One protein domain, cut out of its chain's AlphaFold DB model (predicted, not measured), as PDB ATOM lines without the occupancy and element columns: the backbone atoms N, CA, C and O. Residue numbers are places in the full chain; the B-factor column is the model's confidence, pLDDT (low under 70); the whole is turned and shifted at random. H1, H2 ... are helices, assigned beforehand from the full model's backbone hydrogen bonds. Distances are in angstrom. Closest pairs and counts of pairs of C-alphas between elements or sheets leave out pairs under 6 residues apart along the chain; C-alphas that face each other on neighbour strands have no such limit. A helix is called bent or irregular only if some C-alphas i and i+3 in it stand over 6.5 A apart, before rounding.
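This is residues 401 to 602 of the 603 residues of the protein "CNH domain-containing protein" of Rhizophora mucronata (UniProt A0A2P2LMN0). Helices H2, H3, H4, H8 and H9 stand side by side in an uneven row, with H1 packed on H2 at one end and H10 and H11 packed on H9 at the other. H6 meets the beginning of H8 in a wide corner and runs off from it as an arm with the short H7 packed on it, while H5 packs on H9. The printed part has 202 residues with eleven named helices, H1 to H11 in order along the chain, and no named strand; the class is all helix. The whole is compact, with a radius of gyration of the C-alphas of 18.3 A and spans of 54 by 46 by 27 A.

H8, residues 533 to 552, and H9, residues 558 to 574, are the hubs, touching four helices each. They form a hairpin at a shallow tilt of 32 degrees, only just short of steep; their closest C-alphas, Leu 548 and Val 564, are 6.1 A apart. H4, residues 448 to 457, touches H8 and runs the same way at a shallow tilt of 15 degrees, closest at the C-alphas of Phe 448 and Ala 540, 5.5 A. H3, residues 428 to 444, forms a hairpin with H4, closest at the C-alphas of Gly 439 and Ala 451, 3.9 A. H2, residues 410 to 422, forms hairpins with H3, closest at C-alphas 417 and 431, 5.9 A, and with H1, residues 401 to 406, closest at C-alphas 401 and 413, 5.4 A. H6, residues 496 to 515, touches H8 with residues 496 to 504 alone, opposite ways at a steep tilt of 47 degrees; C-alphas 500 and 533 are closest, 6.8 A. H7, residues 524 to 528, touches residues 507 to 511 of H6 alone, closest at C-alphas 527 and 511, 5.9 A. H5, residues 463 to 470, touches H9, closest at C-alphas 464 and 560, 6.7 A. H10, residues 578 to 586, forms a hairpin with H9, closest at C-alphas 581 and 569, 6.0 A. H11, residues 593 to 600, touches residues 566 to 570 of H9 alone, closest at C-alphas 596 and 566, 7.1 A. Every O i to N i+4 pair is within hydrogen-bond range in the helices other than H5, which has 0 of 4, but 4 of 5 O i to N i+3 pairs.

H6 measures 28.8 A from first to last C-alpha, H8 28.5 A, H3 24.9 A, H9 24.6 A and H2 18.5 A. H8 begins at C-alpha 533 (13.268, -42.151, 46.768) and ends at C-alpha 552 (-5.986, -21.392, 43.836). H1 begins at C-alpha 401 (16.328, -15.497, 64.212). H5 is irregular: C-alphas 465 and 468 are 7.1 A apart.

The C-alphas farthest apart, Gly 517 and Glu 588, are 57.5 A from each other. The printed part has no cut, and its one long link is residues 471 to 495, between H5 and H6. Mean pLDDT of the printed part is 86.6; residues 474 to 475, 484, 521 and 593 to 602 are under 70, and H11 has a mean of 51.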
ATOM      1  N   ILE A 401      17.192 -14.615  65.011       92.06
ATOM      2  CA  ILE A 401      16.328 -15.497  64.212       92.06
ATOM      3  C   ILE A 401      17.165 -16.231  63.159       92.06
ATOM      4  O   ILE A 401      17.062 -17.449  63.034       92.06
ATOM      5  N   LYS A 402      18.042 -15.525  62.428       91.81
ATOM      6  CA  LYS A 402      18.949 -16.145  61.446       91.81
ATOM      7  C   LYS A 402      19.826 -17.227  62.076       91.81
ATOM      8  O   LYS A 402      20.011 -18.273  61.459       91.81
ATOM      9  N   ASP A 403      20.369 -16.993  63.270       90.44
ATOM     10  CA  ASP A 403      21.173 -17.984  63.993       90.44
ATOM     11  C   ASP A 403      20.352 -19.233  64.357       90.44
ATOM     12  O   ASP A 403      20.775 -20.351  64.059       90.44
ATOM     13  N   LEU A 404      19.137 -19.058  64.892       90.88
ATOM     14  CA  LEU A 404      18.227 -20.171  65.189       90.88
ATOM     15  C   LEU A 404      17.866 -20.978  63.934       90.88
ATOM     16  O   LEU A 404      17.880 -22.210  63.965       90.88
ATOM     17  N   LEU A 405      17.610 -20.305  62.809       92.31
ATOM     18  CA  LEU A 405      17.333 -20.967  61.532       92.31
ATOM     19  C   LEU A 405      18.546 -21.746  61.004       92.31
ATOM     20  O   LEU A 405      18.383 -22.872  60.537       92.31
ATOM     21  N   ARG A 406      19.766 -21.201  61.117       89.50
ATOM     22  CA  ARG A 406      21.006 -21.915  60.745       89.50
ATOM     23  C   ARG A 406      21.235 -23.154  61.611       89.50
ATOM     24  O   ARG A 406      21.704 -24.169  61.102       89.50
ATOM     25  N   LYS A 407      20.875 -23.080  62.895       87.62
ATOM     26  CA  LYS A 407      20.908 -24.204  63.844       87.62
ATOM     27  C   LYS A 407      19.763 -25.206  63.649       87.62
ATOM     28  O   LYS A 407      19.743 -26.221  64.335       87.62
ATOM     29  N   LYS A 408      18.839 -24.952  62.711       88.62
ATOM     30  CA  LYS A 408      17.610 -25.731  62.467       88.62
ATOM     31  C   LYS A 408      16.645 -25.782  63.666       88.62
ATOM     32  O   LYS A 408      15.761 -26.633  63.716       88.62
ATOM     33  N   SER A 409      16.746 -24.840  64.607       89.19
ATOM     34  CA  SER A 409      15.820 -24.692  65.742       89.19
ATOM     35  C   SER A 409      14.553 -23.930  65.327       89.19
ATOM     36  O   SER A 409      14.277 -22.831  65.807       89.19
ATOM     37  N   PHE A 410      13.771 -24.491  64.396       91.31
ATOM     38  CA  PHE A 410      12.651 -23.782  63.755       91.31
ATOM     39  C   PHE A 410      11.540 -23.369  64.731       91.31
ATOM     40  O   PHE A 410      11.035 -22.253  64.649       91.31
ATOM     41  N   LYS A 411      11.190 -24.239  65.688       90.56
ATOM     42  CA  LYS A 411      10.147 -23.958  66.692       90.56
ATOM     43  C   LYS A 411      10.511 -22.761  67.574       90.56
ATOM     44  O   LYS A 411       9.671 -21.904  67.824       90.56
ATOM     45  N   GLU A 412      11.771 -22.680  68.000       88.62
ATOM     46  CA  GLU A 412      12.277 -21.556  68.794       88.62
ATOM     47  C   GLU A 412      12.340 -20.266  67.970       88.62
ATOM     48  O   GLU A 412      12.009 -19.201  68.487       88.62
ATOM     49  N   ALA A 413      12.717 -20.356  66.688       91.88
ATOM     50  CA  ALA A 413      12.744 -19.207  65.785       91.88
ATOM     51  C   ALA A 413      11.348 -18.596  65.595       91.88
ATOM     52  O   ALA A 413      11.200 -17.382  65.704       91.88
ATOM     53  N   ILE A 414      10.325 -19.426  65.357       92.00
ATOM     54  CA  ILE A 414       8.933 -18.968  65.224       92.00
ATOM     55  C   ILE A 414       8.420 -18.389  66.543       92.00
ATOM     56  O   ILE A 414       7.921 -17.268  66.549       92.00
ATOM     57  N   SER A 415       8.624 -19.089  67.665       90.19
ATOM     58  CA  SER A 415       8.186 -18.605  68.980       90.19
ATOM     59  C   SER A 415       8.816 -17.257  69.348       90.19
ATOM     60  O   SER A 415       8.141 -16.408  69.929       90.19
ATOM     61  N   LEU A 416      10.085 -17.028  68.981       88.75
ATOM     62  CA  LEU A 416      10.738 -15.731  69.150       88.75
ATOM     63  C   LEU A 416      10.072 -14.642  68.299       88.75
ATOM     64  O   LEU A 416       9.880 -13.533  68.783       88.75
ATOM     65  N   VAL A 417       9.720 -14.929  67.046       91.38
ATOM     66  CA  VAL A 417       9.107 -13.921  66.165       91.38
ATOM     67  C   VAL A 417       7.692 -13.573  66.628       91.38
ATOM     68  O   VAL A 417       7.349 -12.397  66.653       91.38
ATOM     69  N   GLU A 418       6.901 -14.562  67.051       91.00
ATOM     70  CA  GLU A 418       5.563 -14.353  67.626       91.00
ATOM     71  C   GLU A 418       5.618 -13.517  68.916       91.00
ATOM     72  O   GLU A 418       4.785 -12.638  69.138       91.00
ATOM     73  N   GLU A 419       6.618 -13.768  69.770       86.88
ATOM     74  CA  GLU A 419       6.885 -12.968  70.969       86.88
ATOM     75  C   GLU A 419       7.183 -11.510  70.618       86.88
ATOM     76  O   GLU A 419       6.529 -10.614  71.148       86.88
ATOM     77  N   LEU A 420       8.103 -11.277  69.682       87.00
ATOM     78  CA  LEU A 420       8.472  -9.931  69.248       87.00
ATOM     79  C   LEU A 420       7.333  -9.204  68.519       87.00
ATOM     80  O   LEU A 420       7.219  -7.986  68.634       87.00
ATOM     81  N   GLU A 421       6.481  -9.924  67.785       88.56
ATOM     82  CA  GLU A 421       5.273  -9.357  67.174       88.56
ATOM     83  C   GLU A 421       4.278  -8.906  68.250       88.56
ATOM     84  O   GLU A 421       3.771  -7.785  68.198       88.56
ATOM     85  N   CYS A 422       4.041  -9.737  69.272       83.06
ATOM     86  CA  CYS A 422       3.193  -9.383  70.412       83.06
ATOM     87  C   CYS A 422       3.724  -8.173  71.195       83.06
ATOM     88  O   CYS A 422       2.938  -7.400  71.742       83.06
ATOM     89  N   GLU A 423       5.044  -8.005  71.252       78.00
ATOM     90  CA  GLU A 423       5.708  -6.861  71.886       78.00
ATOM     91  C   GLU A 423       5.752  -5.608  70.994       78.00
ATOM     92  O   GLU A 423       6.168  -4.544  71.460       78.00
ATOM     93  N   GLY A 424       5.313  -5.711  69.735       80.44
ATOM     94  CA  GLY A 424       5.341  -4.623  68.757       80.44
ATOM     95  C   GLY A 424       6.737  -4.299  68.215       80.44
ATOM     96  O   GLY A 424       6.916  -3.256  67.591       80.44
ATOM     97  N   GLU A 425       7.727  -5.166  68.446       80.06
ATOM     98  CA  GLU A 425       9.102  -4.994  67.958       80.06
ATOM     99  C   GLU A 425       9.278  -5.481  66.518       80.06
ATOM    100  O   GLU A 425      10.162  -5.001  65.812       80.06
ATOM    101  N   MET A 426       8.428  -6.411  66.069       84.81
ATOM    102  CA  MET A 426       8.434  -6.943  64.706       84.81
ATOM    103  C   MET A 426       7.044  -6.885  64.075       84.81
ATOM    104  O   MET A 426       6.022  -6.935  64.755       84.81
ATOM    105  N   SER A 427       7.000  -6.785  62.747       88.50
ATOM    106  CA  SER A 427       5.747  -6.754  61.993       88.50
ATOM    107  C   SER A 427       5.202  -8.158  61.718       88.50
ATOM    108  O   SER A 427       5.954  -9.125  61.579       88.50
ATOM    109  N   LYS A 428       3.887  -8.254  61.500       89.69
ATOM    110  CA  LYS A 428       3.236  -9.474  60.994       89.69
ATOM    111  C   LYS A 428       3.822  -9.945  59.654       89.69
ATOM    112  O   LYS A 428       3.915 -11.142  59.381       89.69
ATOM    113  N   GLU A 429       4.259  -9.001  58.816       90.69
ATOM    114  CA  GLU A 429       4.948  -9.301  57.556       90.69
ATOM    115  C   GLU A 429       6.252 -10.066  57.796       90.69
ATOM    116  O   GLU A 429       6.552 -11.006  57.059       90.69
ATOM    117  N   MET A 430       6.990  -9.722  58.857       90.75
ATOM    118  CA  MET A 430       8.175 -10.469  59.258       90.75
ATOM    119  C   MET A 430       7.827 -11.889  59.705       90.75
ATOM    120  O   MET A 430       8.494 -12.829  59.279       90.75
ATOM    121  N   LEU A 431       6.792 -12.078  60.533       92.81
ATOM    122  CA  LEU A 431       6.371 -13.425  60.936       92.81
ATOM    123  C   LEU A 431       6.049 -14.282  59.711       92.81
ATOM    124  O   LEU A 431       6.559 -15.394  59.550       92.81
ATOM    125  N   SER A 432       5.276 -13.722  58.783       92.94
ATOM    126  CA  SER A 432       4.982 -14.377  57.517       92.94
ATOM    127  C   SER A 432       6.247 -14.685  56.703       92.94
ATOM    128  O   SER A 432       6.349 -15.766  56.113       92.94
ATOM    129  N   PHE A 433       7.205 -13.764  56.655       93.88
ATOM    130  CA  PHE A 433       8.480 -13.968  55.980       93.88
ATOM    131  C   PHE A 433       9.273 -15.129  56.594       93.88
ATOM    132  O   PHE A 433       9.778 -15.982  55.861       93.88
ATOM    133  N   VAL A 434       9.348 -15.211  57.926       94.94
ATOM    134  CA  VAL A 434      10.062 -16.289  58.623       94.94
ATOM    135  C   VAL A 434       9.369 -17.635  58.408       94.94
ATOM    136  O   VAL A 434      10.059 -18.623  58.164       94.94
ATOM    137  N   HIS A 435       8.034 -17.692  58.380       95.62
ATOM    138  CA  HIS A 435       7.326 -18.917  57.990       95.62
ATOM    139  C   HIS A 435       7.725 -19.402  56.590       95.62
ATOM    140  O   HIS A 435       7.984 -20.591  56.407       95.62
ATOM    141  N   ALA A 436       7.853 -18.503  55.610       94.38
ATOM    142  CA  ALA A 436       8.319 -18.892  54.281       94.38
ATOM    143  C   ALA A 436       9.771 -19.410  54.306       94.38
ATOM    144  O   ALA A 436      10.055 -20.447  53.710       94.38
ATOM    145  N   GLN A 437      10.671 -18.752  55.049       94.25
ATOM    146  CA  GLN A 437      12.059 -19.208  55.234       94.25
ATOM    147  C   GLN A 437      12.138 -20.617  55.820       94.25
ATOM    148  O   GLN A 437      12.854 -21.471  55.298       94.25
ATOM    149  N   VAL A 438      11.398 -20.857  56.906       96.06
ATOM    150  CA  VAL A 438      11.321 -22.164  57.564       96.06
ATOM    151  C   VAL A 438      10.780 -23.204  56.590       96.06
ATOM    152  O   VAL A 438      11.355 -24.283  56.478       96.06
ATOM    153  N   GLY A 439       9.744 -22.859  55.820       95.25
ATOM    154  CA  GLY A 439       9.196 -23.731  54.787       95.25
ATOM    155  C   GLY A 439      10.243 -24.167  53.758       95.25
ATOM    156  O   GLY A 439      10.368 -25.358  53.483       95.25
ATOM    157  N   PHE A 440      11.065 -23.246  53.243       94.12
ATOM    158  CA  PHE A 440      12.142 -23.608  52.314       94.12
ATOM    159  C   PHE A 440      13.229 -24.458  52.977       94.12
ATOM    160  O   PHE A 440      13.672 -25.443  52.390       94.12
ATOM    161  N   LEU A 441      13.648 -24.129  54.200       94.25
ATOM    162  CA  LEU A 441      14.649 -24.922  54.922       94.25
ATOM    163  C   LEU A 441      14.169 -26.360  55.177       94.25
ATOM    164  O   LEU A 441      14.943 -27.300  55.003       94.25
ATOM    165  N   LEU A 442      12.891 -26.541  55.522       94.50
ATOM    166  CA  LEU A 442      12.261 -27.854  55.684       94.50
ATOM    167  C   LEU A 442      12.115 -28.598  54.354       94.50
ATOM    168  O   LEU A 442      12.348 -29.805  54.310       94.50
ATOM    169  N   LEU A 443      11.797 -27.887  53.266       94.69
ATOM    170  CA  LEU A 443      11.700 -28.456  51.921       94.69
ATOM    171  C   LEU A 443      13.026 -29.105  51.499       94.69
ATOM    172  O   LEU A 443      13.046 -30.271  51.112       94.69
ATOM    173  N   PHE A 444      14.140 -28.380  51.642       92.06
ATOM    174  CA  PHE A 444      15.482 -28.919  51.381       92.06
ATOM    175  C   PHE A 444      15.932 -29.948  52.433       92.06
ATOM    176  O   PHE A 444      16.839 -30.736  52.179       92.06
ATOM    177  N   GLY A 445      15.289 -29.965  53.603       90.50
ATOM    178  CA  GLY A 445      15.443 -30.994  54.629       90.50
ATOM    179  C   GLY A 445      14.617 -32.263  54.394       90.50
ATOM    180  O   GLY A 445      14.673 -33.151  55.234       90.50
ATOM    181  N   LEU A 446      13.872 -32.367  53.283       93.50
ATOM    182  CA  LEU A 446      12.952 -33.472  52.953       93.50
ATOM    183  C   LEU A 446      11.699 -33.573  53.849       93.50
ATOM    184  O   LEU A 446      10.943 -34.543  53.754       93.50
ATOM    185  N   HIS A 447      11.416 -32.554  54.665       93.38
ATOM    186  CA  HIS A 447      10.218 -32.465  55.509       93.38
ATOM    187  C   HIS A 447       9.075 -31.752  54.765       93.38
ATOM    188  O   HIS A 447       8.639 -30.661  55.136       93.38
ATOM    189  N   PHE A 448       8.595 -32.362  53.677       95.44
ATOM    190  CA  PHE A 448       7.650 -31.740  52.735       95.44
ATOM    191  C   PHE A 448       6.316 -31.305  53.356       95.44
ATOM    192  O   PHE A 448       5.765 -30.269  52.980       95.44
ATOM    193  N   GLU A 449       5.782 -32.087  54.294       95.81
ATOM    194  CA  GLU A 449       4.506 -31.775  54.943       95.81
ATOM    195  C   GLU A 449       4.612 -30.544  55.846       95.81
ATOM    196  O   GLU A 449       3.817 -29.608  55.726       95.81
ATOM    197  N   GLU A 450       5.627 -30.511  56.710       95.81
ATOM    198  CA  GLU A 450       5.891 -29.372  57.592       95.81
ATOM    199  C   GLU A 450       6.242 -28.114  56.793       95.81
ATOM    200  O   GLU A 450       5.753 -27.027  57.107       95.81
ATOM    201  N   ALA A 451       7.013 -28.269  55.710       96.62
ATOM    202  CA  ALA A 451       7.329 -27.181  54.796       96.62
ATOM    203  C   ALA A 451       6.059 -26.505  54.258       96.62
ATOM    204  O   ALA A 451       5.902 -25.285  54.356       96.62
ATOM    205  N   VAL A 452       5.113 -27.300  53.748       97.00
ATOM    206  CA  VAL A 452       3.845 -26.786  53.217       97.00
ATOM    207  C   VAL A 452       2.953 -26.206  54.308       97.00
ATOM    208  O   VAL A 452       2.321 -25.177  54.071       97.00
ATOM    209  N   ASN A 453       2.928 -26.785  55.511       96.88
ATOM    210  CA  ASN A 453       2.202 -26.197  56.641       96.88
ATOM    211  C   ASN A 453       2.666 -24.755  56.912       96.88
ATOM    212  O   ASN A 453       1.831 -23.862  57.065       96.88
ATOM    213  N   HIS A 454       3.976 -24.501  56.880       96.50
ATOM    214  CA  HIS A 454       4.518 -23.153  57.041       96.50
ATOM    215  C   HIS A 454       4.292 -22.248  55.823       96.50
ATOM    216  O   HIS A 454       3.953 -21.076  55.993       96.50
ATOM    217  N   PHE A 455       4.383 -22.764  54.593       95.94
ATOM    218  CA  PHE A 455       4.028 -21.978  53.404       95.94
ATOM    219  C   PHE A 455       2.572 -21.498  53.434       95.94
ATOM    220  O   PHE A 455       2.284 -20.388  52.994       95.94
ATOM    221  N   LEU A 456       1.653 -22.307  53.967       95.31
ATOM    222  CA  LEU A 456       0.241 -21.941  54.104       95.31
ATOM    223  C   LEU A 456      -0.002 -20.874  55.182       95.31
ATOM    224  O   LEU A 456      -0.922 -20.074  55.027       95.31
ATOM    225  N   GLN A 457       0.823 -20.840  56.233       94.38
ATOM    226  CA  GLN A 457       0.798 -19.801  57.274       94.38
ATOM    227  C   GLN A 457       1.398 -18.470  56.796       94.38
ATOM    228  O   GLN A 457       1.164 -17.427  57.403       94.38
ATOM    229  N   SER A 458       2.161 -18.484  55.704       93.25
ATOM    230  CA  SER A 458       2.786 -17.291  55.151       93.25
ATOM    231  C   SER A 458       1.872 -16.568  54.150       93.25
ATOM    232  O   SER A 458       1.494 -17.106  53.108       93.25
ATOM    233  N   GLU A 459       1.551 -15.307  54.438       90.06
ATOM    234  CA  GLU A 459       0.889 -14.376  53.512       90.06
ATOM    235  C   GLU A 459       1.851 -13.836  52.434       90.06
ATOM    236  O   GLU A 459       1.444 -13.554  51.307       90.06
ATOM    237  N   THR A 460       3.140 -13.715  52.757       88.00
ATOM    238  CA  THR A 460       4.181 -13.224  51.851       88.00
ATOM    239  C   THR A 460       4.519 -14.246  50.768       88.00
ATOM    240  O   THR A 460       4.731 -13.836  49.623       88.00
ATOM    241  N   MET A 461       4.521 -15.544  51.092       91.25
ATOM    242  CA  MET A 461       4.826 -16.647  50.172       91.25
ATOM    243  C   MET A 461       3.897 -16.651  48.947       91.25
ATOM    244  O   MET A 461       2.679 -16.803  49.075       91.25
ATOM    245  N   GLN A 462       4.474 -16.512  47.752       90.19
ATOM    246  CA  GLN A 462       3.735 -16.541  46.490       90.19
ATOM    247  C   GLN A 462       3.752 -17.938  45.846       90.19
ATOM    248  O   GLN A 462       4.760 -18.643  45.921       90.19
ATOM    249  N   PRO A 463       2.688 -18.334  45.120       90.81
ATOM    250  CA  PRO A 463       2.661 -19.631  44.448       90.81
ATOM    251  C   PRO A 463       3.748 -19.807  43.386       90.81
ATOM    252  O   PRO A 463       4.252 -20.912  43.212       90.81
ATOM    253  N   SER A 464       4.162 -18.727  42.711       90.31
ATOM    254  CA  SER A 464       5.233 -18.780  41.706       90.31
ATOM    255  C   SER A 464       6.561 -19.268  42.268       90.31
ATOM    256  O   SER A 464       7.370 -19.809  41.520       90.31
ATOM    257  N   GLU A 465       6.792 -19.098  43.571       91.31
ATOM    258  CA  GLU A 465       8.053 -19.454  44.220       91.31
ATOM    259  C   GLU A 465       8.289 -20.964  44.209       91.31
ATOM    260  O   GLU A 465       9.441 -21.388  44.191       91.31
ATOM    261  N   ILE A 466       7.223 -21.776  44.129       91.62
ATOM    262  CA  ILE A 466       7.347 -23.235  44.041       91.62
ATOM    263  C   ILE A 466       7.426 -23.771  42.601       91.62
ATOM    264  O   ILE A 466       7.727 -24.945  42.394       91.62
ATOM    265  N   PHE A 467       7.183 -22.941  41.580       90.94
ATOM    266  CA  PHE A 467       7.145 -23.400  40.184       90.94
ATOM    267  C   PHE A 467       8.464 -24.030  39.706       90.94
ATOM    268  O   PHE A 467       8.395 -25.083  39.070       90.94
ATOM    269  N   PRO A 468       9.653 -23.473  40.031       89.62
ATOM    270  CA  PRO A 468      10.932 -24.064  39.624       89.62
ATOM    271  C   PRO A 468      11.196 -25.459  40.208       89.62
ATOM    272  O   PRO A 468      12.007 -26.204  39.670       89.62
ATOM    273  N   PHE A 469      10.515 -25.816  41.301       90.56
ATOM    274  CA  PHE A 469      10.635 -27.135  41.920       90.56
ATOM    275  C   PHE A 469       9.805 -28.192  41.185       90.56
ATOM    276  O   PHE A 469      10.139 -29.371  41.227       90.56
ATOM    277  N   ILE A 470       8.728 -27.784  40.508       89.38
ATOM    278  CA  ILE A 470       7.826 -28.688  39.779       89.38
ATOM    279  C   ILE A 470       8.249 -28.827  38.315       89.38
ATOM    280  O   ILE A 470       8.144 -29.902  37.729       89.38
ATOM    281  N   MET A 471       8.695 -27.729  37.704       83.12
ATOM    282  CA  MET A 471       9.025 -27.670  36.286       83.12
ATOM    283  C   MET A 471      10.429 -27.104  36.094       83.12
ATOM    284  O   MET A 471      10.718 -25.993  36.530       83.12
ATOM    285  N   ARG A 472      11.274 -27.857  35.377       75.88
ATOM    286  CA  ARG A 472      12.677 -27.502  35.090       75.88
ATOM    287  C   ARG A 472      12.847 -26.158  34.397       75.88
ATOM    288  O   ARG A 472      13.798 -25.443  34.689       75.88
ATOM    289  N   ASP A 473      11.945 -25.833  33.479       70.75
ATOM    290  CA  ASP A 473      12.018 -24.593  32.722       70.75
ATOM    291  C   ASP A 473      10.642 -23.917  32.637       70.75
ATOM    292  O   ASP A 473       9.905 -24.088  31.661       70.75
ATOM    293  N   PRO A 474      10.256 -23.141  33.665       66.06
ATOM    294  CA  PRO A 474       8.981 -22.449  33.687       66.06
ATOM    295  C   PRO A 474       9.041 -21.177  32.825       66.06
ATOM    296  O   PRO A 474       8.492 -20.169  33.244       66.06
ATOM    297  N   ASN A 475       9.715 -21.175  31.664       69.81
ATOM    298  CA  ASN A 475      10.022 -20.021  30.796       69.81
ATOM    299  C   ASN A 475       9.014 -18.856  30.865       69.81
ATOM    300  O   ASN A 475       9.402 -17.713  31.107       69.81
ATOM    301  N   ARG A 476       7.712 -19.146  30.725       74.75
ATOM    302  CA  ARG A 476       6.615 -18.159  30.773       74.75
ATOM    303  C   ARG A 476       6.375 -17.532  32.156       74.75
ATOM    304  O   ARG A 476       6.007 -16.366  32.241       74.75
ATOM    305  N   TRP A 477       6.577 -18.286  33.231       83.25
ATOM    306  CA  TRP A 477       6.394 -17.864  34.623       83.25
ATOM    307  C   TRP A 477       7.709 -17.580  35.357       83.25
ATOM    308  O   TRP A 477       7.684 -17.151  36.505       83.25
ATOM    309  N   SER A 478       8.858 -17.768  34.707       75.88
ATOM    310  CA  SER A 478      10.191 -17.519  35.275       75.88
ATOM    311  C   SER A 478      10.359 -16.089  35.812       75.88
ATOM    312  O   SER A 478      11.018 -15.871  36.828       75.88
ATOM    313  N   LEU A 479       9.705 -15.114  35.169       78.88
ATOM    314  CA  LEU A 479       9.679 -13.708  35.582       78.88
ATOM    315  C   LEU A 479       8.790 -13.447  36.810       78.88
ATOM    316  O   LEU A 479       8.917 -12.396  37.430       78.88
ATOM    317  N   LEU A 480       7.902 -14.384  37.166       80.31
ATOM    318  CA  LEU A 480       7.048 -14.295  38.356       80.31
ATOM    319  C   LEU A 480       7.765 -14.748  39.630       80.31
ATOM    320  O   LEU A 480       7.233 -14.536  40.718       80.31
ATOM    321  N   VAL A 481       8.923 -15.404  39.508       79.69
ATOM    322  CA  VAL A 481       9.697 -15.889  40.654       79.69
ATOM    323  C   VAL A 481      10.441 -14.701  41.274       79.69
ATOM    324  O   VAL A 481      11.354 -14.156  40.640       79.69
ATOM    325  N   PRO A 482      10.087 -14.270  42.498       75.31
ATOM    326  CA  PRO A 482      10.785 -13.197  43.188       75.31
ATOM    327  C   PRO A 482      12.258 -13.564  43.387       75.31
ATOM    328  O   PRO A 482      12.594 -14.652  43.855       75.31
ATOM    329  N   ARG A 483      13.166 -12.648  43.041       71.69
ATOM    330  CA  ARG A 483      14.613 -12.856  43.207       71.69
ATOM    331  C   ARG A 483      15.106 -12.183  44.481       71.69
ATOM    332  O   ARG A 483      14.704 -11.062  44.770       71.69
ATOM    333  N   LYS A 484      16.026 -12.845  45.196       68.06
ATOM    334  CA  LYS A 484      16.694 -12.327  46.411       68.06
ATOM    335  C   LYS A 484      15.726 -11.844  47.501       68.06
ATOM    336  O   LYS A 484      16.034 -10.912  48.234       68.06
ATOM    337  N   ARG A 485      14.558 -12.479  47.600       79.50
ATOM    338  CA  ARG A 485      13.556 -12.123  48.607       79.50
ATOM    339  C   ARG A 485      14.008 -12.515  50.011       79.50
ATOM    340  O   ARG A 485      13.769 -11.782  50.954       79.50
ATOM    341  N   TYR A 486      14.678 -13.656  50.116       86.12
ATOM    342  CA  TYR A 486      15.026 -14.337  51.357       86.12
ATOM    343  C   TYR A 486      16.501 -14.147  51.748       86.12
ATOM    344  O   TYR A 486      17.336 -13.812  50.913       86.12
ATOM    345  N   TRP A 487      16.850 -14.444  53.005       87.38
ATOM    346  CA  TRP A 487      18.202 -14.365  53.574       87.38
ATOM    347  C   TRP A 487      19.248 -15.319  52.980       87.38
ATOM    348  O   TRP A 487      20.361 -15.382  53.497       87.38
ATOM    349  N   GLY A 488      18.918 -16.078  51.931       87.06
ATOM    350  CA  GLY A 488      19.854 -17.005  51.292       87.06
ATOM    351  C   GLY A 488      20.338 -18.123  52.220       87.06
ATOM    352  O   GLY A 488      21.454 -18.603  52.060       87.06
ATOM    353  N   LEU A 489      19.524 -18.510  53.210       87.88
ATOM    354  CA  LEU A 489      19.839 -19.613  54.128       87.88
ATOM    355  C   LEU A 489      19.619 -20.993  53.495       87.88
ATOM    356  O   LEU A 489      20.099 -21.990  54.028       87.88
ATOM    357  N   HIS A 490      18.898 -21.050  52.377       87.31
ATOM    358  CA  HIS A 490      18.612 -22.270  51.635       87.31
ATOM    359  C   HIS A 490      19.284 -22.241  50.247       87.31
ATOM    360  O   HIS A 490      19.543 -21.154  49.714       87.31
ATOM    361  N   PRO A 491      19.553 -23.412  49.636       86.81
ATOM    362  CA  PRO A 491      20.039 -23.509  48.260       86.81
ATOM    363  C   PRO A 491      19.092 -22.843  47.242       86.81
ATOM    364  O   PRO A 491      17.910 -22.626  47.540       86.81
ATOM    365  N   PRO A 492      19.575 -22.502  46.032       86.19
ATOM    366  CA  PRO A 492      18.706 -22.006  44.971       86.19
ATOM    367  C   PRO A 492      17.660 -23.066  44.573       86.19
ATOM    368  O   PRO A 492      17.934 -24.259  44.700       86.19
ATOM    369  N   PRO A 493      16.479 -22.655  44.074       87.06
ATOM    370  CA  PRO A 493      15.454 -23.589  43.614       87.06
ATOM    371  C   PRO A 493      15.971 -24.539  42.527       87.06
ATOM    372  O   PRO A 493      16.515 -24.090  41.516       87.06
ATOM    373  N   THR A 494      15.753 -25.837  42.727       89.75
ATOM    374  CA  THR A 494      16.026 -26.918  41.772       89.75
ATOM    375  C   THR A 494      14.821 -27.864  41.709       89.75
ATOM    376  O   THR A 494      13.999 -27.859  42.631       89.75
ATOM    377  N   PRO A 495      14.673 -28.660  40.634       91.75
ATOM    378  CA  PRO A 495      13.615 -29.661  40.528       91.75
ATOM    379  C   PRO A 495      13.557 -30.593  41.740       91.75
ATOM    380  O   PRO A 495      14.583 -30.941  42.327       91.75
ATOM    381  N   ILE A 496      12.347 -31.015  42.107       92.81
ATOM    382  CA  ILE A 496      12.097 -31.791  43.325       92.81
ATOM    383  C   ILE A 496      12.830 -33.134  43.326       92.81
ATOM    384  O   ILE A 496      13.247 -33.608  44.380       92.81
ATOM    385  N   GLU A 497      13.032 -33.722  42.148       92.38
ATOM    386  CA  GLU A 497      13.804 -34.947  41.971       92.38
ATOM    387  C   GLU A 497      15.260 -34.754  42.398       92.38
ATOM    388  O   GLU A 497      15.786 -35.581  43.140       92.38
ATOM    389  N   ASP A 498      15.873 -33.637  41.997       93.06
ATOM    390  CA  ASP A 498      17.269 -33.327  42.305       93.06
ATOM    391  C   ASP A 498      17.436 -33.055  43.816       93.06
ATOM    392  O   ASP A 498      18.390 -33.524  44.433       93.06
ATOM    393  N   ILE A 499      16.459 -32.388  44.448       93.44
ATOM    394  CA  ILE A 499      16.440 -32.164  45.908       93.44
ATOM    395  C   ILE A 499      16.365 -33.484  46.675       93.44
ATOM    396  O   ILE A 499      17.071 -33.669  47.668       93.44
ATOM    397  N   VAL A 500      15.504 -34.406  46.233       94.12
ATOM    398  CA  VAL A 500      15.377 -35.730  46.855       94.12
ATOM    399  C   VAL A 500      16.676 -36.517  46.705       94.12
ATOM    400  O   VAL A 500      17.132 -37.122  47.677       94.12
ATOM    401  N   ASP A 501      17.286 -36.494  45.522       93.69
ATOM    402  CA  ASP A 501      18.528 -37.214  45.248       93.69
ATOM    403  C   ASP A 501      19.696 -36.675  46.100       93.69
ATOM    404  O   ASP A 501      20.376 -37.453  46.781       93.69
ATOM    405  N   ASP A 502      19.863 -35.354  46.182       92.06
ATOM    406  CA  ASP A 502      20.877 -34.706  47.028       92.06
ATOM    407  C   ASP A 502      20.638 -34.944  48.532       92.06
ATOM    408  O   ASP A 502      21.571 -35.204  49.309       92.06
ATOM    409  N   GLY A 503      19.375 -34.893  48.962       89.94
ATOM    410  CA  GLY A 503      18.980 -35.159  50.341       89.94
ATOM    411  C   GLY A 503      19.268 -36.604  50.762       89.94
ATOM    412  O   GLY A 503      19.824 -36.838  51.839       89.94
ATOM    413  N   LEU A 504      18.991 -37.583  49.893       91.38
ATOM    414  CA  LEU A 504      19.314 -38.993  50.137       91.38
ATOM    415  C   LEU A 504      20.825 -39.230  50.248       91.38
ATOM    416  O   LEU A 504      21.261 -39.961  51.140       91.38
ATOM    417  N   ILE A 505      21.637 -38.582  49.405       90.12
ATOM    418  CA  ILE A 505      23.106 -38.629  49.514       90.12
ATOM    419  C   ILE A 505      23.557 -38.074  50.874       90.12
ATOM    420  O   ILE A 505      24.444 -38.641  51.521       90.12
ATOM    421  N   THR A 506      22.936 -36.988  51.335       89.12
ATOM    422  CA  THR A 506      23.236 -36.370  52.635       89.12
ATOM    423  C   THR A 506      22.897 -37.303  53.800       89.12
ATOM    424  O   THR A 506      23.729 -37.489  54.691       89.12
ATOM    425  N   ILE A 507      21.734 -37.963  53.764       87.75
ATOM    426  CA  ILE A 507      21.338 -38.971  54.761       87.75
ATOM    427  C   ILE A 507      22.324 -40.147  54.763       87.75
ATOM    428  O   ILE A 507      22.791 -40.559  55.823       87.75
ATOM    429  N   GLN A 508      22.712 -40.668  53.596       87.38
ATOM    430  CA  GLN A 508      23.674 -41.773  53.510       87.38
ATOM    431  C   GLN A 508      25.037 -41.414  54.119       87.38
ATOM    432  O   GLN A 508      25.613 -42.209  54.868       87.38
ATOM    433  N   ARG A 509      25.540 -40.201  53.850       86.94
ATOM    434  CA  ARG A 509      26.774 -39.682  54.464       86.94
ATOM    435  C   ARG A 509      26.637 -39.556  55.981       86.94
ATOM    436  O   ARG A 509      27.547 -39.954  56.704       86.94
ATOM    437  N   ALA A 510      25.503 -39.059  56.465       87.12
ATOM    438  CA  ALA A 510      25.215 -38.938  57.892       87.12
ATOM    439  C   ALA A 510      25.179 -40.297  58.609       87.12
ATOM    440  O   ALA A 510      25.790 -40.449  59.666       87.12
ATOM    441  N   ILE A 511      24.538 -41.308  58.014       85.06
ATOM    442  CA  ILE A 511      24.526 -42.683  58.537       85.06
ATOM    443  C   ILE A 511      25.957 -43.227  58.648       85.06
ATOM    444  O   ILE A 511      26.301 -43.870  59.642       85.06
ATOM    445  N   PHE A 512      26.805 -42.969  57.647       86.00
ATOM    446  CA  PHE A 512      28.208 -43.383  57.672       86.00
ATOM    447  C   PHE A 512      29.003 -42.686  58.788       86.00
ATOM    448  O   PHE A 512      29.708 -43.355  59.541       86.00
ATOM    449  N   LEU A 513      28.847 -41.368  58.945       85.31
ATOM    450  CA  LEU A 513      29.520 -40.586  59.991       85.31
ATOM    451  C   LEU A 513      29.085 -41.000  61.404       85.31
ATOM    452  O   LEU A 513      29.937 -41.181  62.274       85.31
ATOM    453  N   ARG A 514      27.790 -41.260  61.613       83.31
ATOM    454  CA  ARG A 514      27.273 -41.746  62.901       83.31
ATOM    455  C   ARG A 514      27.867 -43.098  63.282       83.31
ATOM    456  O   ARG A 514      28.230 -43.307  64.436       83.31
ATOM    457  N   LYS A 515      28.036 -44.007  62.314       83.38
ATOM    458  CA  LYS A 515      28.730 -45.292  62.533       83.38
ATOM    459  C   LYS A 515      30.203 -45.112  62.918       83.38
ATOM    460  O   LYS A 515      30.751 -45.981  63.588       83.38
ATOM    461  N   ALA A 516      30.825 -44.001  62.529       83.81
ATOM    462  CA  ALA A 516      32.187 -43.628  62.908       83.81
ATOM    463  C   ALA A 516      32.269 -42.836  64.232       83.81
ATOM    464  O   ALA A 516      33.354 -42.395  64.604       83.81
ATOM    465  N   GLY A 517      31.152 -42.657  64.951       80.00
ATOM    466  CA  GLY A 517      31.102 -41.930  66.225       80.00
ATOM    467  C   GLY A 517      31.082 -40.404  66.088       80.00
ATOM    468  O   GLY A 517      31.381 -39.710  67.056       80.00
ATOM    469  N   VAL A 518      30.762 -39.880  64.901       82.06
ATOM    470  CA  VAL A 518      30.623 -38.440  64.648       82.06
ATOM    471  C   VAL A 518      29.143 -38.070  64.639       82.06
ATOM    472  O   VAL A 518      28.364 -38.649  63.878       82.06
ATOM    473  N   ASP A 519      28.762 -37.092  65.459       72.00
ATOM    474  CA  ASP A 519      27.397 -36.566  65.486       72.00
ATOM    475  C   ASP A 519      27.042 -35.887  64.157       72.00
ATOM    476  O   ASP A 519      27.842 -35.152  63.572       72.00
ATOM    477  N   SER A 520      25.823 -36.135  63.673       72.38
ATOM    478  CA  SER A 520      25.320 -35.601  62.408       72.38
ATOM    479  C   SER A 520      24.052 -34.770  62.633       72.38
ATOM    480  O   SER A 520      23.164 -35.223  63.348       72.38
ATOM    481  N   PRO A 521      23.896 -33.606  61.973       69.62
ATOM    482  CA  PRO A 521      22.720 -32.735  62.089       69.62
ATOM    483  C   PRO A 521      21.532 -33.192  61.212       69.62
ATOM    484  O   PRO A 521      20.746 -32.360  60.740       69.62
ATOM    485  N   VAL A 522      21.465 -34.488  60.895       77.19
ATOM    486  CA  VAL A 522      20.378 -35.114  60.127       77.19
ATOM    487  C   VAL A 522      19.410 -35.729  61.122       77.19
ATOM    488  O   VAL A 522      19.863 -36.283  62.118       77.19
ATOM    489  N   ASP A 523      18.114 -35.620  60.836       76.31
ATOM    490  CA  ASP A 523      17.055 -36.146  61.693       76.31
ATOM    491  C   ASP A 523      17.310 -37.613  62.066       76.31
ATOM    492  O   ASP A 523      17.578 -38.454  61.200       76.31
ATOM    493  N   ASP A 524      17.227 -37.905  63.363       78.12
ATOM    494  CA  ASP A 524      17.361 -39.248  63.908       78.12
ATOM    495  C   ASP A 524      16.354 -40.215  63.273       78.12
ATOM    496  O   ASP A 524      16.707 -41.371  63.025       78.12
ATOM    497  N   ASP A 525      15.159 -39.741  62.915       80.69
ATOM    498  CA  ASP A 525      14.134 -40.560  62.269       80.69
ATOM    499  C   ASP A 525      14.602 -41.090  60.906       80.69
ATOM    500  O   ASP A 525      14.423 -42.274  60.606       80.69
ATOM    501  N   PHE A 526      15.299 -40.270  60.110       83.50
ATOM    502  CA  PHE A 526      15.883 -40.706  58.835       83.50
ATOM    503  C   PHE A 526      17.074 -41.648  59.015       83.50
ATOM    504  O   PHE A 526      17.364 -42.462  58.135       83.50
ATOM    505  N   LEU A 527      17.782 -41.545  60.141       79.44
ATOM    506  CA  LEU A 527      18.907 -42.423  60.458       79.44
ATOM    507  C   LEU A 527      18.426 -43.800  60.932       79.44
ATOM    508  O   LEU A 527      19.085 -44.803  60.649       79.44
ATOM    509  N   LEU A 528      17.288 -43.850  61.627       79.69
ATOM    510  CA  LEU A 528      16.650 -45.078  62.093       79.69
ATOM    511  C   LEU A 528      15.867 -45.777  60.972       79.69
ATOM    512  O   LEU A 528      15.966 -46.994  60.834       79.69
ATOM    513  N   ASN A 529      15.141 -45.012  60.152       83.31
ATOM    514  CA  ASN A 529      14.301 -45.513  59.065       83.31
ATOM    515  C   ASN A 529      14.555 -44.722  57.767       83.31
ATOM    516  O   ASN A 529      13.831 -43.770  57.467       83.31
ATOM    517  N   PRO A 530      15.566 -45.111  56.965       82.94
ATOM    518  CA  PRO A 530      15.911 -44.388  55.748       82.94
ATOM    519  C   PRO A 530      14.747 -44.392  54.744       82.94
ATOM    520  O   PRO A 530      14.262 -45.466  54.371       82.94
ATOM    521  N   PRO A 531      14.298 -43.219  54.274       88.50
ATOM    522  CA  PRO A 531      13.175 -43.128  53.356       88.50
ATOM    523  C   PRO A 531      13.556 -43.620  51.953       88.50
ATOM    524  O   PRO A 531      14.712 -43.548  51.529       88.50
ATOM    525  N   THR A 532      12.571 -44.106  51.193       90.94
ATOM    526  CA  THR A 532      12.777 -44.479  49.787       90.94
ATOM    527  C   THR A 532      12.599 -43.267  48.876       90.94
ATOM    528  O   THR A 532      11.735 -42.420  49.107       90.94
ATOM    529  N   ARG A 533      13.371 -43.212  47.784       93.56
ATOM    530  CA  ARG A 533      13.268 -42.151  46.768       93.56
ATOM    531  C   ARG A 533      11.840 -41.972  46.246       93.56
ATOM    532  O   ARG A 533      11.346 -40.853  46.183       93.56
ATOM    533  N   ALA A 534      11.174 -43.075  45.898       92.44
ATOM    534  CA  ALA A 534       9.805 -43.045  45.386       92.44
ATOM    535  C   ALA A 534       8.816 -42.480  46.419       92.44
ATOM    536  O   ALA A 534       7.999 -41.634  46.070       92.44
ATOM    537  N   GLY A 535       8.942 -42.884  47.691       92.88
ATOM    538  CA  GLY A 535       8.096 -42.373  48.769       92.88
ATOM    539  C   GLY A 535       8.294 -40.878  49.022       92.88
ATOM    540  O   GLY A 535       7.316 -40.156  49.200       92.88
ATOM    541  N   LEU A 536       9.538 -40.388  48.974       93.19
ATOM    542  CA  LEU A 536       9.830 -38.958  49.114       93.19
ATOM    543  C   LEU A 536       9.251 -38.137  47.962       93.19
ATOM    544  O   LEU A 536       8.609 -37.126  48.221       93.19
ATOM    545  N   ILE A 537       9.418 -38.582  46.713       94.25
ATOM    546  CA  ILE A 537       8.845 -37.897  45.542       94.25
ATOM    547  C   ILE A 537       7.318 -37.869  45.634       94.25
ATOM    548  O   ILE A 537       6.705 -36.826  45.421       94.25
ATOM    549  N   GLU A 538       6.693 -38.988  46.004       94.88
ATOM    550  CA  GLU A 538       5.243 -39.053  46.182       94.88
ATOM    551  C   GLU A 538       4.758 -38.081  47.272       94.88
ATOM    552  O   GLU A 538       3.801 -37.335  47.051       94.88
ATOM    553  N   LEU A 539       5.425 -38.043  48.433       94.94
ATOM    554  CA  LEU A 539       5.122 -37.097  49.515       94.94
ATOM    555  C   LEU A 539       5.305 -35.646  49.073       94.94
ATOM    556  O   LEU A 539       4.474 -34.793  49.394       94.94
ATOM    557  N   ALA A 540       6.366 -35.366  48.326       95.25
ATOM    558  CA  ALA A 540       6.669 -34.040  47.826       95.25
ATOM    559  C   ALA A 540       5.578 -33.557  46.858       95.25
ATOM    560  O   ALA A 540       5.007 -32.484  47.057       95.25
ATOM    561  N   ILE A 541       5.192 -34.390  45.885       95.50
ATOM    562  CA  ILE A 541       4.117 -34.085  44.931       95.50
ATOM    563  C   ILE A 541       2.777 -33.892  45.654       95.50
ATOM    564  O   ILE A 541       2.086 -32.906  45.397       95.50
ATOM    565  N   LYS A 542       2.414 -34.777  46.598       96.56
ATOM    566  CA  LYS A 542       1.171 -34.649  47.388       96.56
ATOM    567  C   LYS A 542       1.089 -33.312  48.125       96.56
ATOM    568  O   LYS A 542       0.036 -32.675  48.129       96.56
ATOM    569  N   ASN A 543       2.189 -32.885  48.738       97.31
ATOM    570  CA  ASN A 543       2.232 -31.637  49.489       97.31
ATOM    571  C   ASN A 543       2.242 -30.405  48.566       97.31
ATOM    572  O   ASN A 543       1.546 -29.431  48.858       97.31
ATOM    573  N   MET A 544       2.918 -30.461  47.414       95.38
ATOM    574  CA  MET A 544       2.853 -29.392  46.405       95.38
ATOM    575  C   MET A 544       1.439 -29.221  45.833       95.38
ATOM    576  O   MET A 544       0.972 -28.089  45.705       95.38
ATOM    577  N   ILE A 545       0.727 -30.325  45.562       96.31
ATOM    578  CA  ILE A 545      -0.695 -30.302  45.175       96.31
ATOM    579  C   ILE A 545      -1.509 -29.555  46.230       96.31
ATOM    580  O   ILE A 545      -2.169 -28.570  45.907       96.31
ATOM    581  N   ARG A 546      -1.397 -29.967  47.499       96.62
ATOM    582  CA  ARG A 546      -2.126 -29.352  48.616       96.62
ATOM    583  C   ARG A 546      -1.885 -27.843  48.691       96.62
ATOM    584  O   ARG A 546      -2.826 -27.072  48.878       96.62
ATOM    585  N   TYR A 547      -0.637 -27.402  48.549       96.56
ATOM    586  CA  TYR A 547      -0.311 -25.978  48.578       96.56
ATOM    587  C   TYR A 547      -0.937 -25.208  47.402       96.56
ATOM    588  O   TYR A 547      -1.499 -24.125  47.601       96.56
ATOM    589  N   LEU A 548      -0.873 -25.758  46.186       95.38
ATOM    590  CA  LEU A 548      -1.442 -25.133  44.990       95.38
ATOM    591  C   LEU A 548      -2.976 -25.097  45.016       95.38
ATOM    592  O   LEU A 548      -3.553 -24.077  44.648       95.38
ATOM    593  N   GLU A 549      -3.639 -26.148  45.504       95.19
ATOM    594  CA  GLU A 549      -5.099 -26.192  45.674       95.19
ATOM    595  C   GLU A 549      -5.598 -25.080  46.603       95.19
ATOM    596  O   GLU A 549      -6.557 -24.377  46.278       95.19
ATOM    597  N   VAL A 550      -4.927 -24.875  47.743       95.25
ATOM    598  CA  VAL A 550      -5.262 -23.782  48.666       95.25
ATOM    599  C   VAL A 550      -4.928 -22.426  48.041       95.25
ATOM    600  O   VAL A 550      -5.706 -21.478  48.143       95.25
ATOM    601  N   SER A 551      -3.795 -22.324  47.343       92.44
ATOM    602  CA  SER A 551      -3.380 -21.092  46.662       92.44
ATOM    603  C   SER A 551      -4.359 -20.665  45.570       92.44
ATOM    604  O   SER A 551      -4.605 -19.473  45.406       92.44
ATOM    605  N   ARG A 552      -4.969 -21.624  44.869       92.38
ATOM    606  CA  ARG A 552      -5.986 -21.392  43.836       92.38
ATOM    607  C   ARG A 552      -7.215 -20.643  44.359       92.38
ATOM    608  O   ARG A 552      -7.866 -19.937  43.598       92.38
ATOM    609  N   GLN A 553      -7.525 -20.775  45.649       90.62
ATOM    610  CA  GLN A 553      -8.646 -20.078  46.292       90.62
ATOM    611  C   GLN A 553      -8.315 -18.617  46.650       90.62
ATOM    612  O   GLN A 553      -9.212 -17.849  46.999       90.62
ATOM    613  N   LYS A 554      -7.040 -18.215  46.570       88.75
ATOM    614  CA  LYS A 554      -6.590 -16.848  46.853       88.75
ATOM    615  C   LYS A 554      -6.808 -15.931  45.643       88.75
ATOM    616  O   LYS A 554      -6.936 -16.365  44.497       88.75
ATOM    617  N   GLN A 555      -6.802 -14.621  45.884       87.06
ATOM    618  CA  GLN A 555      -6.831 -13.633  44.806       87.06
ATOM    619  C   GLN A 555      -5.464 -13.559  44.115       87.06
ATOM    620  O   GLN A 555      -4.544 -12.904  44.593       87.06
ATOM    621  N   LEU A 556      -5.337 -14.252  42.982       88.56
ATOM    622  CA  LEU A 556      -4.115 -14.300  42.174       88.56
ATOM    623  C   LEU A 556      -4.257 -13.503  40.870       88.56
ATOM    624  O   LEU A 556      -5.356 -13.420  40.308       88.56
ATOM    625  N   THR A 557      -3.140 -12.976  40.356       88.69
ATOM    626  CA  THR A 557      -3.059 -12.384  39.008       88.69
ATOM    627  C   THR A 557      -3.284 -13.450  37.934       88.69
ATOM    628  O   THR A 557      -3.052 -14.635  38.172       88.69
ATOM    629  N   LEU A 558      -3.707 -13.045  36.732       87.38
ATOM    630  CA  LEU A 558      -4.015 -13.988  35.649       87.38
ATOM    631  C   LEU A 558      -2.836 -14.926  35.334       87.38
ATOM    632  O   LEU A 558      -3.010 -16.139  35.343       87.38
ATOM    633  N   LEU A 559      -1.628 -14.380  35.161       86.25
ATOM    634  CA  LEU A 559      -0.420 -15.171  34.879       86.25
ATOM    635  C   LEU A 559      -0.093 -16.184  35.989       86.25
ATOM    636  O   LEU A 559       0.418 -17.266  35.711       86.25
ATOM    637  N   MET A 560      -0.395 -15.847  37.245       87.44
ATOM    638  CA  MET A 560      -0.198 -16.745  38.380       87.44
ATOM    639  C   MET A 560      -1.245 -17.863  38.399       87.44
ATOM    640  O   MET A 560      -0.892 -19.013  38.642       87.44
ATOM    641  N   ARG A 561      -2.516 -17.549  38.098       89.62
ATOM    642  CA  ARG A 561      -3.588 -18.552  37.967       89.62
ATOM    643  C   ARG A 561      -3.280 -19.558  36.865       89.62
ATOM    644  O   ARG A 561      -3.450 -20.752  37.078       89.62
ATOM    645  N   GLU A 562      -2.771 -19.082  35.728       89.75
ATOM    646  CA  GLU A 562      -2.322 -19.948  34.632       89.75
ATOM    647  C   GLU A 562      -1.253 -20.947  35.096       89.75
ATOM    648  O   GLU A 562      -1.336 -22.135  34.777       89.75
ATOM    649  N   GLY A 563      -0.268 -20.471  35.868       88.69
ATOM    650  CA  GLY A 563       0.779 -21.304  36.460       88.69
ATOM    651  C   GLY A 563       0.240 -22.341  37.431       88.69
ATOM    652  O   GLY A 563       0.522 -23.527  37.280       88.69
ATOM    653  N   VAL A 564      -0.583 -21.906  38.384       92.12
ATOM    654  CA  VAL A 564      -1.180 -22.783  39.399       92.12
ATOM    655  C   VAL A 564      -2.004 -23.897  38.752       92.12
ATOM    656  O   VAL A 564      -1.760 -25.066  39.037       92.12
ATOM    657  N   ASP A 565      -2.930 -23.562  37.850       92.12
ATOM    658  CA  ASP A 565      -3.821 -24.553  37.233       92.12
ATOM    659  C   ASP A 565      -3.057 -25.530  36.324       92.12
ATOM    660  O   ASP A 565      -3.287 -26.740  36.369       92.12
ATOM    661  N   THR A 566      -2.092 -25.036  35.541       89.56
ATOM    662  CA  THR A 566      -1.301 -25.893  34.642       89.56
ATOM    663  C   THR A 566      -0.388 -26.846  35.423       89.56
ATOM    664  O   THR A 566      -0.269 -28.018  35.063       89.56
ATOM    665  N   LEU A 567       0.245 -26.378  36.505       90.69
ATOM    666  CA  LEU A 567       1.105 -27.220  37.343       90.69
ATOM    667  C   LEU A 567       0.299 -28.202  38.200       90.69
ATOM    668  O   LEU A 567       0.748 -29.329  38.390       90.69
ATOM    669  N   LEU A 568      -0.905 -27.836  38.653       92.81
ATOM    670  CA  LEU A 568      -1.823 -28.787  39.292       92.81
ATOM    671  C   LEU A 568      -2.155 -29.950  38.357       92.81
ATOM    672  O   LEU A 568      -2.056 -31.105  38.766       92.81
ATOM    673  N   MET A 569      -2.471 -29.665  37.090       90.88
ATOM    674  CA  MET A 569      -2.740 -30.705  36.093       90.88
ATOM    675  C   MET A 569      -1.538 -31.649  35.905       90.88
ATOM    676  O   MET A 569      -1.706 -32.868  35.845       90.88
ATOM    677  N   TYR A 570      -0.321 -31.094  35.870       89.31
ATOM    678  CA  TYR A 570       0.921 -31.869  35.793       89.31
ATOM    679  C   TYR A 570       1.109 -32.792  37.006       89.31
ATOM    680  O   TYR A 570       1.359 -33.988  36.851       89.31
ATOM    681  N   LEU A 571       0.940 -32.261  38.219       92.75
ATOM    682  CA  LEU A 571       1.120 -33.023  39.455       92.75
ATOM    683  C   LEU A 571       0.033 -34.093  39.650       92.75
ATOM    684  O   LEU A 571       0.337 -35.192  40.115       92.75
ATOM    685  N   TYR A 572      -1.218 -33.817  39.267       94.44
ATOM    686  CA  TYR A 572      -2.275 -34.830  39.288       94.44
ATOM    687  C   TYR A 572      -1.971 -35.990  38.347       94.44
ATOM    688  O   TYR A 572      -2.142 -37.143  38.748       94.44
ATOM    689  N   ARG A 573      -1.460 -35.708  37.138       90.44
ATOM    690  CA  ARG A 573      -0.997 -36.750  36.211       90.44
ATOM    691  C   ARG A 573       0.128 -37.572  36.838       90.44
ATOM    692  O   ARG A 573       0.065 -38.795  36.799       90.44
ATOM    693  N   ALA A 574       1.105 -36.924  37.475       90.00
ATOM    694  CA  ALA A 574       2.228 -37.609  38.118       90.00
ATOM    695  C   ALA A 574       1.799 -38.597  39.225       90.00
ATOM    696  O   ALA A 574       2.466 -39.607  39.430       90.00
ATOM    697  N   LEU A 575       0.671 -38.346  39.904       92.69
ATOM    698  CA  LEU A 575       0.076 -39.267  40.887       92.69
ATOM    699  C   LEU A 575      -1.093 -40.109  40.346       92.69
ATOM    700  O   LEU A 575      -1.779 -40.757  41.136       92.69
ATOM    701  N   ASN A 576      -1.359 -40.095  39.036       91.75
ATOM    702  CA  ASN A 576      -2.511 -40.759  38.409       91.75
ATOM    703  C   ASN A 576      -3.876 -40.395  39.040       91.75
ATOM    704  O   ASN A 576      -4.785 -41.223  39.126       91.75
ATOM    705  N   ARG A 577      -4.056 -39.141  39.474       92.19
ATOM    706  CA  ARG A 577      -5.314 -38.626  40.045       92.19
ATOM    707  C   ARG A 577      -6.284 -38.160  38.956       92.19
ATOM    708  O   ARG A 577      -6.625 -36.984  38.868       92.19
ATOM    709  N   VAL A 578      -6.743 -39.099  38.128       90.06
ATOM    710  CA  VAL A 578      -7.602 -38.823  36.954       90.06
ATOM    711  C   VAL A 578      -8.868 -38.046  37.332       90.06
ATOM    712  O   VAL A 578      -9.226 -37.085  36.660       90.06
ATOM    713  N   HIS A 579      -9.503 -38.395  38.453       91.25
ATOM    714  CA  HIS A 579     -10.715 -37.715  38.915       91.25
ATOM    715  C   HIS A 579     -10.492 -36.220  39.211       91.25
ATOM    716  O   HIS A 579     -11.310 -35.379  38.835       91.25
ATOM    717  N   ASP A 580      -9.369 -35.872  39.844       91.62
ATOM    718  CA  ASP A 580      -9.040 -34.479  40.166       91.62
ATOM    719  C   ASP A 580      -8.679 -33.685  38.898       91.62
ATOM    720  O   ASP A 580      -9.017 -32.503  38.789       91.62
ATOM    721  N   MET A 581      -8.073 -34.343  37.900       90.31
ATOM    722  CA  MET A 581      -7.824 -33.762  36.575       90.31
ATOM    723  C   MET A 581      -9.129 -33.427  35.847       90.31
ATOM    724  O   MET A 581      -9.299 -32.301  35.382       90.31
ATOM    725  N   GLU A 582     -10.068 -34.374  35.772       88.44
ATOM    726  CA  GLU A 582     -11.384 -34.178  35.143       88.44
ATOM    727  C   GLU A 582     -12.168 -33.051  35.825       88.44
ATOM    728  O   GLU A 582     -12.766 -32.191  35.168       88.44
ATOM    729  N   LYS A 583     -12.124 -33.011  37.159       91.38
ATOM    730  CA  LYS A 583     -12.742 -31.952  37.956       91.38
ATOM    731  C   LYS A 583     -12.118 -30.583  37.676       91.38
ATOM    732  O   LYS A 583     -12.850 -29.611  37.509       91.38
ATOM    733  N   LEU A 584     -10.789 -30.488  37.598       90.12
ATOM    734  CA  LEU A 584     -10.112 -29.230  37.273       90.12
ATOM    735  C   LEU A 584     -10.436 -28.781  35.840       90.12
ATOM    736  O   LEU A 584     -10.784 -27.618  35.637       90.12
ATOM    737  N   ALA A 585     -10.400 -29.702  34.874       86.62
ATOM    738  CA  ALA A 585     -10.676 -29.429  33.463       86.62
ATOM    739  C   ALA A 585     -12.130 -28.996  33.195       86.62
ATOM    740  O   ALA A 585     -12.367 -28.166  32.320       86.62
ATOM    741  N   SER A 586     -13.093 -29.530  33.953       86.31
ATOM    742  CA  SER A 586     -14.512 -29.148  33.875       86.31
ATOM    743  C   SER A 586     -14.866 -27.881  34.665       86.31
ATOM    744  O   SER A 586     -15.940 -27.315  34.462       86.31
ATOM    745  N   SER A 587     -13.980 -27.416  35.548       88.50
ATOM    746  CA  SER A 587     -14.150 -26.163  36.292       88.50
ATOM    747  C   SER A 587     -13.653 -24.945  35.504       88.50
ATOM    748  O   SER A 587     -12.884 -25.084  34.552       88.50
ATOM    749  N   GLU A 588     -14.040 -23.733  35.922       84.25
ATOM    750  CA  GLU A 588     -13.413 -22.501  35.427       84.25
ATOM    751  C   GLU A 588     -11.924 -22.522  35.795       84.25
ATOM    752  O   GLU A 588     -11.574 -22.440  36.973       84.25
ATOM    753  N   ASN A 589     -11.060 -22.691  34.793       85.56
ATOM    754  CA  ASN A 589      -9.618 -22.846  34.951       85.56
ATOM    755  C   ASN A 589      -8.855 -21.985  33.933       85.56
ATOM    756  O   ASN A 589      -9.389 -21.589  32.898       85.56
ATOM    757  N   CYS A 590      -7.593 -21.700  34.235       83.31
ATOM    758  CA  CYS A 590      -6.684 -20.916  33.406       83.31
ATOM    759  C   CYS A 590      -5.572 -21.785  32.786       83.31
ATOM    760  O   CYS A 590      -4.489 -21.274  32.498       83.31
ATOM    761  N   CYS A 591      -5.793 -23.095  32.598       81.50
ATOM    762  CA  CYS A 591      -4.770 -23.988  32.046       81.50
ATOM    763  C   CYS A 591      -4.323 -23.534  30.649       81.50
ATOM    764  O   CYS A 591      -5.139 -23.221  29.779       81.50
ATOM    765  N   ILE A 592      -3.015 -23.567  30.386       76.69
ATOM    766  CA  ILE A 592      -2.493 -23.256  29.052       76.69
ATOM    767  C   ILE A 592      -2.667 -24.477  28.146       76.69
ATOM    768  O   ILE A 592      -2.001 -25.496  28.324       76.69
ATOM    769  N   VAL A 593      -3.510 -24.337  27.119       59.72
ATOM    770  CA  VAL A 593      -3.893 -25.411  26.182       59.72
ATOM    771  C   VAL A 593      -2.692 -26.066  25.492       59.72
ATOM    772  O   VAL A 593      -2.702 -27.273  25.305       59.72
ATOM    773  N   VAL A 594      -1.629 -25.325  25.163       56.19
ATOM    774  CA  VAL A 594      -0.429 -25.896  24.510       56.19
ATOM    775  C   VAL A 594       0.348 -26.824  25.454       56.19
ATOM    776  O   VAL A 594       0.802 -27.885  25.033       56.19
ATOM    777  N   CYS A 595       0.448 -26.477  26.740       53.16
ATOM    778  CA  CYS A 595       1.082 -27.333  27.746       53.16
ATOM    779  C   CYS A 595       0.168 -28.502  28.148       53.16
ATOM    780  O   CYS A 595       0.643 -29.620  28.322       53.16
ATOM    781  N   ALA A 596      -1.145 -28.270  28.240       48.78
ATOM    782  CA  ALA A 596      -2.130 -29.311  28.530       48.78
ATOM    783  C   ALA A 596      -2.269 -30.330  27.381       48.78
ATOM    784  O   ALA A 596      -2.394 -31.524  27.632       48.78
ATOM    785  N   ALA A 597      -2.187 -29.887  26.122       46.00
ATOM    786  CA  ALA A 597      -2.242 -30.753  24.945       46.00
ATOM    787  C   ALA A 597      -0.992 -31.636  24.816       46.00
ATOM    788  O   ALA A 597      -1.126 -32.808  24.488       46.00
ATOM    789  N   LEU A 598       0.202 -31.122  25.140       50.00
ATOM    790  CA  LEU A 598       1.424 -31.936  25.240       50.00
ATOM    791  C   LEU A 598       1.313 -33.022  26.324       50.00
ATOM    792  O   LEU A 598       1.804 -34.126  26.129       50.00
ATOM    793  N   LEU A 599       0.614 -32.740  27.431       48.88
ATOM    794  CA  LEU A 599       0.366 -33.718  28.497       48.88
ATOM    795  C   LEU A 599      -0.707 -34.760  28.145       48.88
ATOM    796  O   LEU A 599      -0.686 -35.853  28.706       48.88
ATOM    797  N   LEU A 600      -1.631 -34.438  27.237       46.78
ATOM    798  CA  LEU A 600      -2.677 -35.348  26.750       46.78
ATOM    799  C   LEU A 600      -2.252 -36.159  25.511       46.78
ATOM    800  O   LEU A 600      -2.875 -37.170  25.218       46.78
ATOM    801  N   LEU A 601      -1.213 -35.737  24.784       43.56
ATOM    802  CA  LEU A 601      -0.698 -36.425  23.587       43.56
ATOM    803  C   LEU A 601       0.263 -37.590  23.891       43.56
ATOM    804  O   LEU A 601       0.619 -38.330  22.982       43.56
ATOM    805  N   GLU A 602       0.662 -37.767  25.151       37.41
ATOM    806  CA  GLU A 602       1.412 -38.936  25.646       37.41
ATOM    807  C   GLU A 602       0.498 -39.982  26.329       37.41
ATOM    808  O   GLU A 602       0.938 -40.697  27.234       37.41
TER     809      GLU A 602